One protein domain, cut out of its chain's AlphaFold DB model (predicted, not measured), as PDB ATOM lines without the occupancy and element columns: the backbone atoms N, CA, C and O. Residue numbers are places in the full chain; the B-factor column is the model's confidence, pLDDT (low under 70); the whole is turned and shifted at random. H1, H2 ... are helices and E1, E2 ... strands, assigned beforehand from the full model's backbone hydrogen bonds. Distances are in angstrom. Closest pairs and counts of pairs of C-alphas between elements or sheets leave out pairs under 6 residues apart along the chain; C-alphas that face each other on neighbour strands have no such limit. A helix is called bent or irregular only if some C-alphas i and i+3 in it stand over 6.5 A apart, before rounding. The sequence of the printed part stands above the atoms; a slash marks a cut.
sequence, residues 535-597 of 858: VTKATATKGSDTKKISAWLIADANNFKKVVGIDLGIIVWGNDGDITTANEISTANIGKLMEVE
ATOM      1  N   VAL A 535      -7.054 -41.670  -8.586       94.75
ATOM      2  CA  VAL A 535      -8.202 -41.686  -9.504       94.75
ATOM      3  C   VAL A 535      -9.034 -40.419  -9.317       94.75
ATOM      4  O   VAL A 535      -9.031 -39.830  -8.242       94.75
ATOM      5  N   THR A 536      -9.782 -39.985 -10.334       96.12
ATOM      6  CA  THR A 536     -10.689 -38.829 -10.198       96.12
ATOM      7  C   THR A 536     -11.709 -39.061  -9.087       96.12
ATOM      8  O   THR A 536     -12.357 -40.113  -9.073       96.12
ATOM      9  N   LYS A 537     -11.947 -38.061  -8.231       95.06
ATOM     10  CA  LYS A 537     -13.000 -38.121  -7.202       95.06
ATOM     11  C   LYS A 537     -14.372 -38.352  -7.833       95.06
ATOM     12  O   LYS A 537     -15.134 -39.213  -7.394       95.06
ATOM     13  N   ALA A 538     -14.661 -37.608  -8.901       95.06
ATOM     14  CA  ALA A 538     -15.929 -37.675  -9.608       95.06
ATOM     15  C   ALA A 538     -16.100 -38.968 -10.425       95.06
ATOM     16  O   ALA A 538     -15.157 -39.542 -10.983       95.06
ATOM     17  N   THR A 539     -17.354 -39.393 -10.523       95.69
ATOM     18  CA  THR A 539     -17.833 -40.468 -11.392       95.69
ATOM     19  C   THR A 539     -18.604 -39.899 -12.579       95.69
ATOM     20  O   THR A 539     -19.103 -38.782 -12.498       95.69
ATOM     21  N   ALA A 540     -18.749 -40.697 -13.636       95.12
ATOM     22  CA  ALA A 540     -19.731 -40.475 -14.697       95.12
ATOM     23  C   ALA A 540     -20.533 -41.761 -14.945       95.12
ATOM     24  O   ALA A 540     -20.012 -42.866 -14.726       95.12
ATOM     25  N   THR A 541     -21.772 -41.622 -15.418       93.25
ATOM     26  CA  THR A 541     -22.719 -42.738 -15.532       93.25
ATOM     27  C   THR A 541     -23.159 -42.990 -16.975       93.25
ATOM     28  O   THR A 541     -23.419 -42.067 -17.743       93.25
ATOM     29  N   LYS A 542     -23.270 -44.267 -17.363       90.38
ATOM     30  CA  LYS A 542     -23.806 -44.703 -18.659       90.38
ATOM     31  C   LYS A 542     -24.852 -45.802 -18.464       90.38
ATOM     32  O   LYS A 542     -24.513 -46.976 -18.329       90.38
ATOM     33  N   GLY A 543     -26.132 -45.431 -18.463       88.31
ATOM     34  CA  GLY A 543     -27.208 -46.362 -18.113       88.31
ATOM     35  C   GLY A 543     -27.083 -46.783 -16.647       88.31
ATOM     36  O   GLY A 543     -27.171 -45.937 -15.765       88.31
ATOM     37  N   SER A 544     -26.842 -48.070 -16.389       88.50
ATOM     38  CA  SER A 544     -26.532 -48.600 -15.052       88.50
ATOM     39  C   SER A 544     -25.079 -48.380 -14.611       88.50
ATOM     40  O   SER A 544     -24.797 -48.344 -13.415       88.50
ATOM     41  N   ASP A 545     -24.140 -48.261 -15.554       92.00
ATOM     42  CA  ASP A 545     -22.706 -48.308 -15.258       92.00
ATOM     43  C   ASP A 545     -22.204 -46.963 -14.728       92.00
ATOM     44  O   ASP A 545     -22.064 -46.008 -15.488       92.00
ATOM     45  N   THR A 546     -21.862 -46.903 -13.441       95.06
ATOM     46  CA  THR A 546     -21.216 -45.740 -12.807       95.06
ATOM     47  C   THR A 546     -19.759 -46.074 -12.485       95.06
ATOM     48  O   THR A 546     -19.493 -47.065 -11.808       95.06
ATOM     49  N   LYS A 547     -18.802 -45.272 -12.972       94.56
ATOM     50  CA  LYS A 547     -17.350 -45.470 -12.751       94.56
ATOM     51  C   LYS A 547     -16.661 -44.120 -12.549       94.56
ATOM     52  O   LYS A 547     -17.183 -43.098 -13.000       94.56
ATOM     53  N   LYS A 548     -15.488 -44.102 -11.901       95.19
ATOM     54  CA  LYS A 548     -14.628 -42.904 -11.832       95.19
ATOM     55  C   LYS A 548     -14.338 -42.395 -13.250       95.19
ATOM     56  O   LYS A 548     -14.136 -43.203 -14.159       95.19
ATOM     57  N   ILE A 549     -14.301 -41.079 -13.447       96.56
ATOM     58  CA  ILE A 549     -14.023 -40.472 -14.760       96.56
ATOM     59  C   ILE A 549     -12.680 -40.958 -15.329       96.56
ATOM     60  O   ILE A 549     -12.611 -41.323 -16.503       96.56
ATOM     61  N   SER A 550     -11.646 -41.056 -14.491       95.94
ATOM     62  CA  SER A 550     -10.342 -41.598 -14.884       95.94
ATOM     63  C   SER A 550     -10.438 -43.021 -15.435       95.94
ATOM     64  O   SER A 550      -9.892 -43.298 -16.501       95.94
ATOM     65  N   ALA A 551     -11.198 -43.902 -14.780       94.88
ATOM     66  CA  ALA A 551     -11.410 -45.274 -15.238       94.88
ATOM     67  C   ALA A 551     -12.155 -45.341 -16.586       94.88
ATOM     68  O   ALA A 551     -11.828 -46.185 -17.422       94.88
ATOM     69  N   TRP A 552     -13.107 -44.434 -16.843       95.94
ATOM     70  CA  TRP A 552     -13.748 -44.324 -18.158       95.94
ATOM     71  C   TRP A 552     -12.760 -43.900 -19.252       95.94
ATOM     72  O   TRP A 552     -12.739 -44.527 -20.313       95.94
ATOM     73  N   LEU A 553     -11.952 -42.856 -19.022       96.38
ATOM     74  CA  LEU A 553     -11.068 -42.322 -20.067       96.38
ATOM     75  C   LEU A 553      -9.827 -43.193 -20.312       96.38
ATOM     76  O   LEU A 553      -9.408 -43.333 -21.458       96.38
ATOM     77  N   ILE A 554      -9.249 -43.806 -19.270       96.00
ATOM     78  CA  ILE A 554      -8.100 -44.719 -19.412       96.00
ATOM     79  C   ILE A 554      -8.470 -45.943 -20.269       96.00
ATOM     80  O   ILE A 554      -7.620 -46.424 -21.020       96.00
ATOM     81  N   ALA A 555      -9.718 -46.421 -20.185       95.19
ATOM     82  CA  ALA A 555     -10.208 -47.575 -20.944       95.19
ATOM     83  C   ALA A 555     -10.479 -47.268 -22.434       95.19
ATOM     84  O   ALA A 555     -10.126 -48.068 -23.297       95.19
ATOM     85  N   ASP A 556     -11.092 -46.122 -22.746       95.12
ATOM     86  CA  ASP A 556     -11.205 -45.562 -24.104       95.12
ATOM     87  C   ASP A 556     -11.311 -44.036 -23.978       95.12
ATOM     88  O   ASP A 556     -12.267 -43.528 -23.387       95.12
ATOM     89  N   ALA A 557     -10.369 -43.291 -24.563       95.31
ATOM     90  CA  ALA A 557     -10.379 -41.825 -24.535       95.31
ATOM     91  C   ALA A 557     -11.664 -41.241 -25.153       95.31
ATOM     92  O   ALA A 557     -12.169 -40.210 -24.702       95.31
ATOM     93  N   ASN A 558     -12.275 -41.942 -26.119       94.00
ATOM     94  CA  ASN A 558     -13.550 -41.536 -26.703       94.00
ATOM     95  C   ASN A 558     -14.720 -41.623 -25.706       94.00
ATOM     96  O   ASN A 558     -15.786 -41.084 -25.998       94.00
ATOM     97  N   ASN A 559     -14.566 -42.224 -24.519       96.12
ATOM     98  CA  ASN A 559     -15.558 -42.096 -23.446       96.12
ATOM     99  C   ASN A 559     -15.700 -40.651 -22.950       96.12
ATOM    100  O   ASN A 559     -16.727 -40.332 -22.355       96.12
ATOM    101  N   PHE A 560     -14.767 -39.742 -23.267       95.88
ATOM    102  CA  PHE A 560     -15.004 -38.306 -23.104       95.88
ATOM    103  C   PHE A 560     -16.151 -37.833 -24.011       95.88
ATOM    104  O   PHE A 560     -17.087 -37.199 -23.538       95.88
ATOM    105  N   LYS A 561     -16.145 -38.232 -25.289       92.69
ATOM    106  CA  LYS A 561     -17.204 -37.936 -26.273       92.69
ATOM    107  C   LYS A 561     -18.506 -38.724 -26.030       92.69
ATOM    108  O   LYS A 561     -19.595 -38.201 -26.257       92.69
ATOM    109  N   LYS A 562     -18.400 -39.978 -25.567       91.94
ATOM    110  CA  LYS A 562     -19.507 -40.960 -25.477       91.94
ATOM    111  C   LYS A 562     -20.167 -41.094 -24.092       91.94
ATOM    112  O   LYS A 562     -21.202 -41.753 -24.001       91.94
ATOM    113  N   VAL A 563     -19.546 -40.588 -23.021       93.94
ATOM    114  CA  VAL A 563     -20.018 -40.738 -21.626       93.94
ATOM    115  C   VAL A 563     -19.773 -39.461 -20.823       93.94
ATOM    116  O   VAL A 563     -20.709 -38.719 -20.558       93.94
ATOM    117  N   VAL A 564     -18.515 -39.178 -20.468       95.31
ATOM    118  CA  VAL A 564     -18.141 -38.152 -19.478       95.31
ATOM    119  C   VAL A 564     -18.577 -36.757 -19.923       95.31
ATOM    120  O   VAL A 564     -19.157 -36.013 -19.144       95.31
ATOM    121  N   GLY A 565     -18.361 -36.399 -21.189       93.06
ATOM    122  CA  GLY A 565     -18.784 -35.111 -21.730       93.06
ATOM    123  C   GLY A 565     -20.303 -34.952 -21.819       93.06
ATOM    124  O   GLY A 565     -20.780 -33.827 -21.745       93.06
ATOM    125  N   ILE A 566     -21.066 -36.045 -21.922       93.25
ATOM    126  CA  ILE A 566     -22.538 -36.008 -21.929       93.25
ATOM    127  C   ILE A 566     -23.051 -35.844 -20.491       93.25
ATOM    128  O   ILE A 566     -23.812 -34.924 -20.208       93.25
ATOM    129  N   ASP A 567     -22.563 -36.682 -19.573       93.25
ATOM    130  CA  ASP A 567     -22.892 -36.687 -18.138       93.25
ATOM    131  C   ASP A 567     -22.542 -35.351 -17.444       93.25
ATOM    132  O   ASP A 567     -23.300 -34.837 -16.622       93.25
ATOM    133  N   LEU A 568     -21.438 -34.714 -17.854       93.75
ATOM    134  CA  LEU A 568     -21.045 -33.378 -17.397       93.75
ATOM    135  C   LEU A 568     -21.724 -32.217 -18.155       93.75
ATOM    136  O   LEU A 568     -21.470 -31.059 -17.820       93.75
ATOM    137  N   GLY A 569     -22.554 -32.477 -19.171       92.06
ATOM    138  CA  GLY A 569     -23.219 -31.438 -19.977       92.06
ATOM    139  C   GLY A 569     -22.281 -30.618 -20.877       92.06
ATOM    140  O   GLY A 569     -22.620 -29.507 -21.289       92.06
ATOM    141  N   ILE A 570     -21.088 -31.140 -21.173       94.06
ATOM    142  CA  ILE A 570     -20.084 -30.527 -22.056       94.06
ATOM    143  C   ILE A 570     -20.444 -30.767 -23.534       94.06
ATOM    144  O   ILE A 570     -20.201 -29.899 -24.370       94.06
ATOM    145  N   ILE A 571     -21.031 -31.922 -23.863       93.25
ATOM    146  CA  ILE A 571     -21.285 -32.397 -25.232       93.25
ATOM    147  C   ILE A 571     -22.756 -32.796 -25.382       93.25
ATOM    148  O   ILE A 571     -23.275 -33.571 -24.581       93.25
ATOM    149  N   VAL A 572     -23.403 -32.315 -26.447       91.19
ATOM    150  CA  VAL A 572     -24.744 -32.746 -26.870       91.19
ATOM    151  C   VAL A 572     -24.682 -33.232 -28.315       91.19
ATOM    152  O   VAL A 572     -24.204 -32.520 -29.201       91.19
ATOM    153  N   TRP A 573     -25.182 -34.444 -28.544       89.44
ATOM    154  CA  TRP A 573     -25.302 -35.064 -29.862       89.44
ATOM    155  C   TRP A 573     -26.661 -34.742 -30.495       89.44
ATOM    156  O   TRP A 573     -27.667 -34.632 -29.796       89.44
ATOM    157  N   GLY A 574     -26.687 -34.564 -31.813       83.44
ATOM    158  CA  GLY A 574     -27.909 -34.481 -32.611       83.44
ATOM    159  C   GLY A 574     -28.408 -35.855 -33.055       83.44
ATOM    160  O   GLY A 574     -27.685 -36.848 -32.986       83.44
ATOM    161  N   ASN A 575     -29.641 -35.896 -33.565       79.88
ATOM    162  CA  ASN A 575     -30.259 -37.124 -34.079       79.88
ATOM    163  C   ASN A 575     -29.492 -37.721 -35.272       79.88
ATOM    164  O   ASN A 575     -29.519 -38.932 -35.472       79.88
ATOM    165  N   ASP A 576     -28.797 -36.874 -36.035       79.56
ATOM    166  CA  ASP A 576     -28.054 -37.242 -37.246       79.56
ATOM    167  C   ASP A 576     -26.659 -37.832 -36.951       79.56
ATOM    168  O   ASP A 576     -25.953 -38.247 -37.865       79.56
ATOM    169  N   GLY A 577     -26.259 -37.891 -35.673       78.69
ATOM    170  CA  GLY A 577     -24.976 -38.447 -35.231       78.69
ATOM    171  C   GLY A 577     -23.835 -37.436 -35.073       78.69
ATOM    172  O   GLY A 577     -22.764 -37.835 -34.633       78.69
ATOM    173  N   ASP A 578     -24.057 -36.148 -35.359       84.94
ATOM    174  CA  ASP A 578     -23.080 -35.061 -35.168       84.94
ATOM    175  C   ASP A 578     -23.167 -34.396 -33.778       84.94
ATOM    176  O   ASP A 578     -24.218 -34.383 -33.129       84.94
ATOM    177  N   ILE A 579     -22.077 -33.761 -33.326       87.88
ATOM    178  CA  ILE A 579     -22.065 -32.934 -32.105       87.88
ATOM    179  C   ILE A 579     -22.733 -31.582 -32.393       87.88
ATOM    180  O   ILE A 579     -22.134 -30.682 -32.985       87.88
ATOM    181  N   THR A 580     -23.970 -31.402 -31.929       88.38
ATOM    182  CA  THR A 580     -24.721 -30.149 -32.120       88.38
ATOM    183  C   THR A 580     -24.255 -29.043 -31.178       88.38
ATOM    184  O   THR A 580     -24.232 -27.874 -31.571       88.38
ATOM    185  N   THR A 581     -23.845 -29.392 -29.952       88.12
ATOM    186  CA  THR A 581     -23.369 -28.435 -28.939       88.12
ATOM    187  C   THR A 581     -22.113 -28.938 -28.237       88.12
ATOM    188  O   THR A 581     -22.072 -30.066 -27.752       88.12
ATOM    189  N   ALA A 582     -21.109 -28.061 -28.142       91.25
ATOM    190  CA  ALA A 582     -19.863 -28.276 -27.412       91.25
ATOM    191  C   ALA A 582     -19.603 -27.070 -26.490       91.25
ATOM    192  O   ALA A 582     -19.135 -26.001 -26.906       91.25
ATOM    193  N   ASN A 583     -20.000 -27.229 -25.231       93.19
ATOM    194  CA  ASN A 583     -19.954 -26.198 -24.202       93.19
ATOM    195  C   ASN A 583     -18.527 -25.970 -23.690       93.19
ATOM    196  O   ASN A 583     -17.638 -26.808 -23.855       93.19
ATOM    197  N   GLU A 584     -18.319 -24.829 -23.035       93.69
ATOM    198  CA  GLU A 584     -17.145 -24.613 -22.187       93.69
ATOM    199  C   GLU A 584     -17.185 -25.544 -20.972       93.69
ATOM    200  O   GLU A 584     -18.227 -25.752 -20.344       93.69
ATOM    201  N   ILE A 585     -16.022 -26.078 -20.610       95.62
ATOM    202  CA  ILE A 585     -15.834 -26.833 -19.376       95.62
ATOM    203  C   ILE A 585     -15.838 -25.814 -18.232       95.62
ATOM    204  O   ILE A 585     -14.849 -25.113 -18.009       95.62
ATOM    205  N   SER A 586     -16.977 -25.688 -17.550       94.50
ATOM    206  CA  SER A 586     -17.162 -24.778 -16.413       94.50
ATOM    207  C   SER A 586     -16.197 -25.099 -15.268       94.50
ATOM    208  O   SER A 586     -15.794 -26.247 -15.109       94.50
ATOM    209  N   THR A 587     -15.870 -24.125 -14.412       92.25
ATOM    210  CA  THR A 587     -14.935 -24.313 -13.281       92.25
ATOM    211  C   THR A 587     -15.291 -25.517 -12.398       92.25
ATOM    212  O   THR A 587     -14.403 -26.253 -11.978       92.25
ATOM    213  N   ALA A 588     -16.585 -25.778 -12.178       91.44
ATOM    214  CA  ALA A 588     -17.056 -26.950 -11.438       91.44
ATOM    215  C   ALA A 588     -16.783 -28.277 -12.174       91.44
ATOM    216  O   ALA A 588     -16.429 -29.272 -11.545       91.44
ATOM    217  N   ASN A 589     -16.907 -28.302 -13.504       95.56
ATOM    218  CA  ASN A 589     -16.543 -29.469 -14.308       95.56
ATOM    219  C   ASN A 589     -15.019 -29.618 -14.455       95.56
ATOM    220  O   ASN A 589     -14.547 -30.748 -14.479       95.56
ATOM    221  N   ILE A 590     -14.239 -28.528 -14.473       95.62
ATOM    222  CA  ILE A 590     -12.769 -28.600 -14.381       95.62
ATOM    223  C   ILE A 590     -12.372 -29.259 -13.053       95.62
ATOM    224  O   ILE A 590     -11.578 -30.191 -13.073       95.62
ATOM    225  N   GLY A 591     -12.991 -28.866 -11.932       94.00
ATOM    226  CA  GLY A 591     -12.810 -29.532 -10.636       94.00
ATOM    227  C   GLY A 591     -13.103 -31.035 -10.703       94.00
ATOM    228  O   GLY A 591     -12.238 -31.839 -10.381       94.00
ATOM    229  N   LYS A 592     -14.262 -31.445 -11.237       95.44
ATOM    230  CA  LYS A 592     -14.596 -32.875 -11.426       95.44
ATOM    231  C   LYS A 592     -13.600 -33.649 -12.305       95.44
ATOM    232  O   LYS A 592     -13.461 -34.855 -12.120       95.44
ATOM    233  N   LEU A 593     -12.968 -32.993 -13.281       96.06
ATOM    234  CA  LEU A 593     -11.994 -33.617 -14.179       96.06
ATOM    235  C   LEU A 593     -10.583 -33.666 -13.577       96.06
ATOM    236  O   LEU A 593      -9.891 -34.656 -13.792       96.06
ATOM    237  N   MET A 594     -10.154 -32.634 -12.849       94.88
ATOM    238  CA  MET A 594      -8.782 -32.520 -12.336       94.88
ATOM    239  C   MET A 594      -8.622 -33.012 -10.894       94.88
ATOM    240  O   MET A 594      -7.549 -33.480 -10.539       94.88
ATOM    241  N   GLU A 595      -9.658 -32.953 -10.051       94.50
ATOM    242  CA  GLU A 595      -9.554 -33.430  -8.670       94.50
ATOM    243  C   GLU A 595      -9.474 -34.957  -8.596       94.50
ATOM    244  O   GLU A 595     -10.435 -35.683  -8.886       94.50
ATOM    245  N   VAL A 596      -8.332 -35.431  -8.105       95.25
ATOM    246  CA  VAL A 596      -8.052 -36.837  -7.819       95.25
ATOM    247  C   VAL A 596      -8.003 -37.124  -6.314       95.25
ATOM    248  O   VAL A 596      -7.902 -36.223  -5.479       95.25
ATOM    249  N   GLU A 597      -8.114 -38.400  -5.967       93.44
ATOM    250  CA  GLU A 597      -7.935 -38.974  -4.632       93.44
ATOM    251  C   GLU A 597      -7.217 -40.324  -4.755       93.44
ATOM    252  O   GLU A 597      -7.266 -40.954  -5.813       93.44
TER     253      GLU A 597
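AT A GLANCE: This is residues 535 to 597 of the 858 residues of an uncharacterized protein of Bacteroides xylanisolvens (UniProt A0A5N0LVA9). The short helix H2 lies in the middle of this small domain, with the hairpin of E1 and E2 and the helix H1 packed to one side of it and a second hairpin, E3 and E4, reaching away on another. From E4 the chain folds back to H3, and the two ends of the printed part come together as a short antiparallel pairing, residues 535 to 536 with 596 to 597, while the turn of the E3 and E4 hairpin lies at the opposite end of the longest axis. The printed part has 63 residues with three named helices and four named strands, in the order E1 E2 H1 H2 E3 E4 H3. The class is mixed, helices and strands, with two separate antiparallel sheets of two strands. The whole is compact, with a radius of gyration of the C-alphas of 11.6 A and spans of 38 by 25 by 19 A.

IN THESE COORDINATES: Find C-alpha 539 at (-17.833, -40.468, -11.392); from there E1 runs to residue 542, 10.3 A. E2 follows at residues 545 to 548, also 10.3 A, and H1 at 549 to 555, 10.2 A. Look next for H2 at residues 559 to 567, 10.5 A, beginning at C-alpha 559 (-15.558, -42.096, -23.446). E3 is residues 571 to 573, 6.7 A, and E4 is 579 to 582, 7.0 A. H3, residues 587 to 594, 10.3 A, ends at C-alpha 594 (-8.782, -32.520, -12.336).

HOW THE PARTS SIT: Start with the hairpin of E1 and E2, antiparallel at 156 degrees, where N 540 and O 547 are 2.9 A apart, within hydrogen-bond range. The closest C-alphas of E1 and H2 are those of Ala 540 and Val 564, 5.5 A apart. H1 and H2 form a helical hairpin: they touch at Leu 553 and Asn 559, their closest C-alphas, 5.6 A apart, and run opposite ways at a shallow tilt of 19 degrees. H2 is only just irregular, with C-alphas 562 and 565 7.0 A apart. In H1 and H3 every O i to N i+4 pair is within hydrogen-bond range; in H2 it is 2 of 5, and 2 of 6 O i to N i+3 pairs. Gly 565 and Ile 571 are the closest C-alphas of H2 and E3, 5.1 A apart. In the hairpin of E3 and E4, antiparallel at 166 degrees, find N 572 and O 581 within hydrogen-bond range at 2.9 A. H3 is close to H1 but not clearly touching, with C-alphas 549 and 593 closest at 7.2 A; H2 and H3 are apart.

THE WHOLE: The two C-alphas farthest apart are those of Asp 576 and Glu 597, 38.4 A, while the first and last printed C-alphas are 5.6 A apart. The printed part has no cut, and each link between named elements is tight. The mean pLDDT of the printed part is 92.7, and no printed residue is under 70.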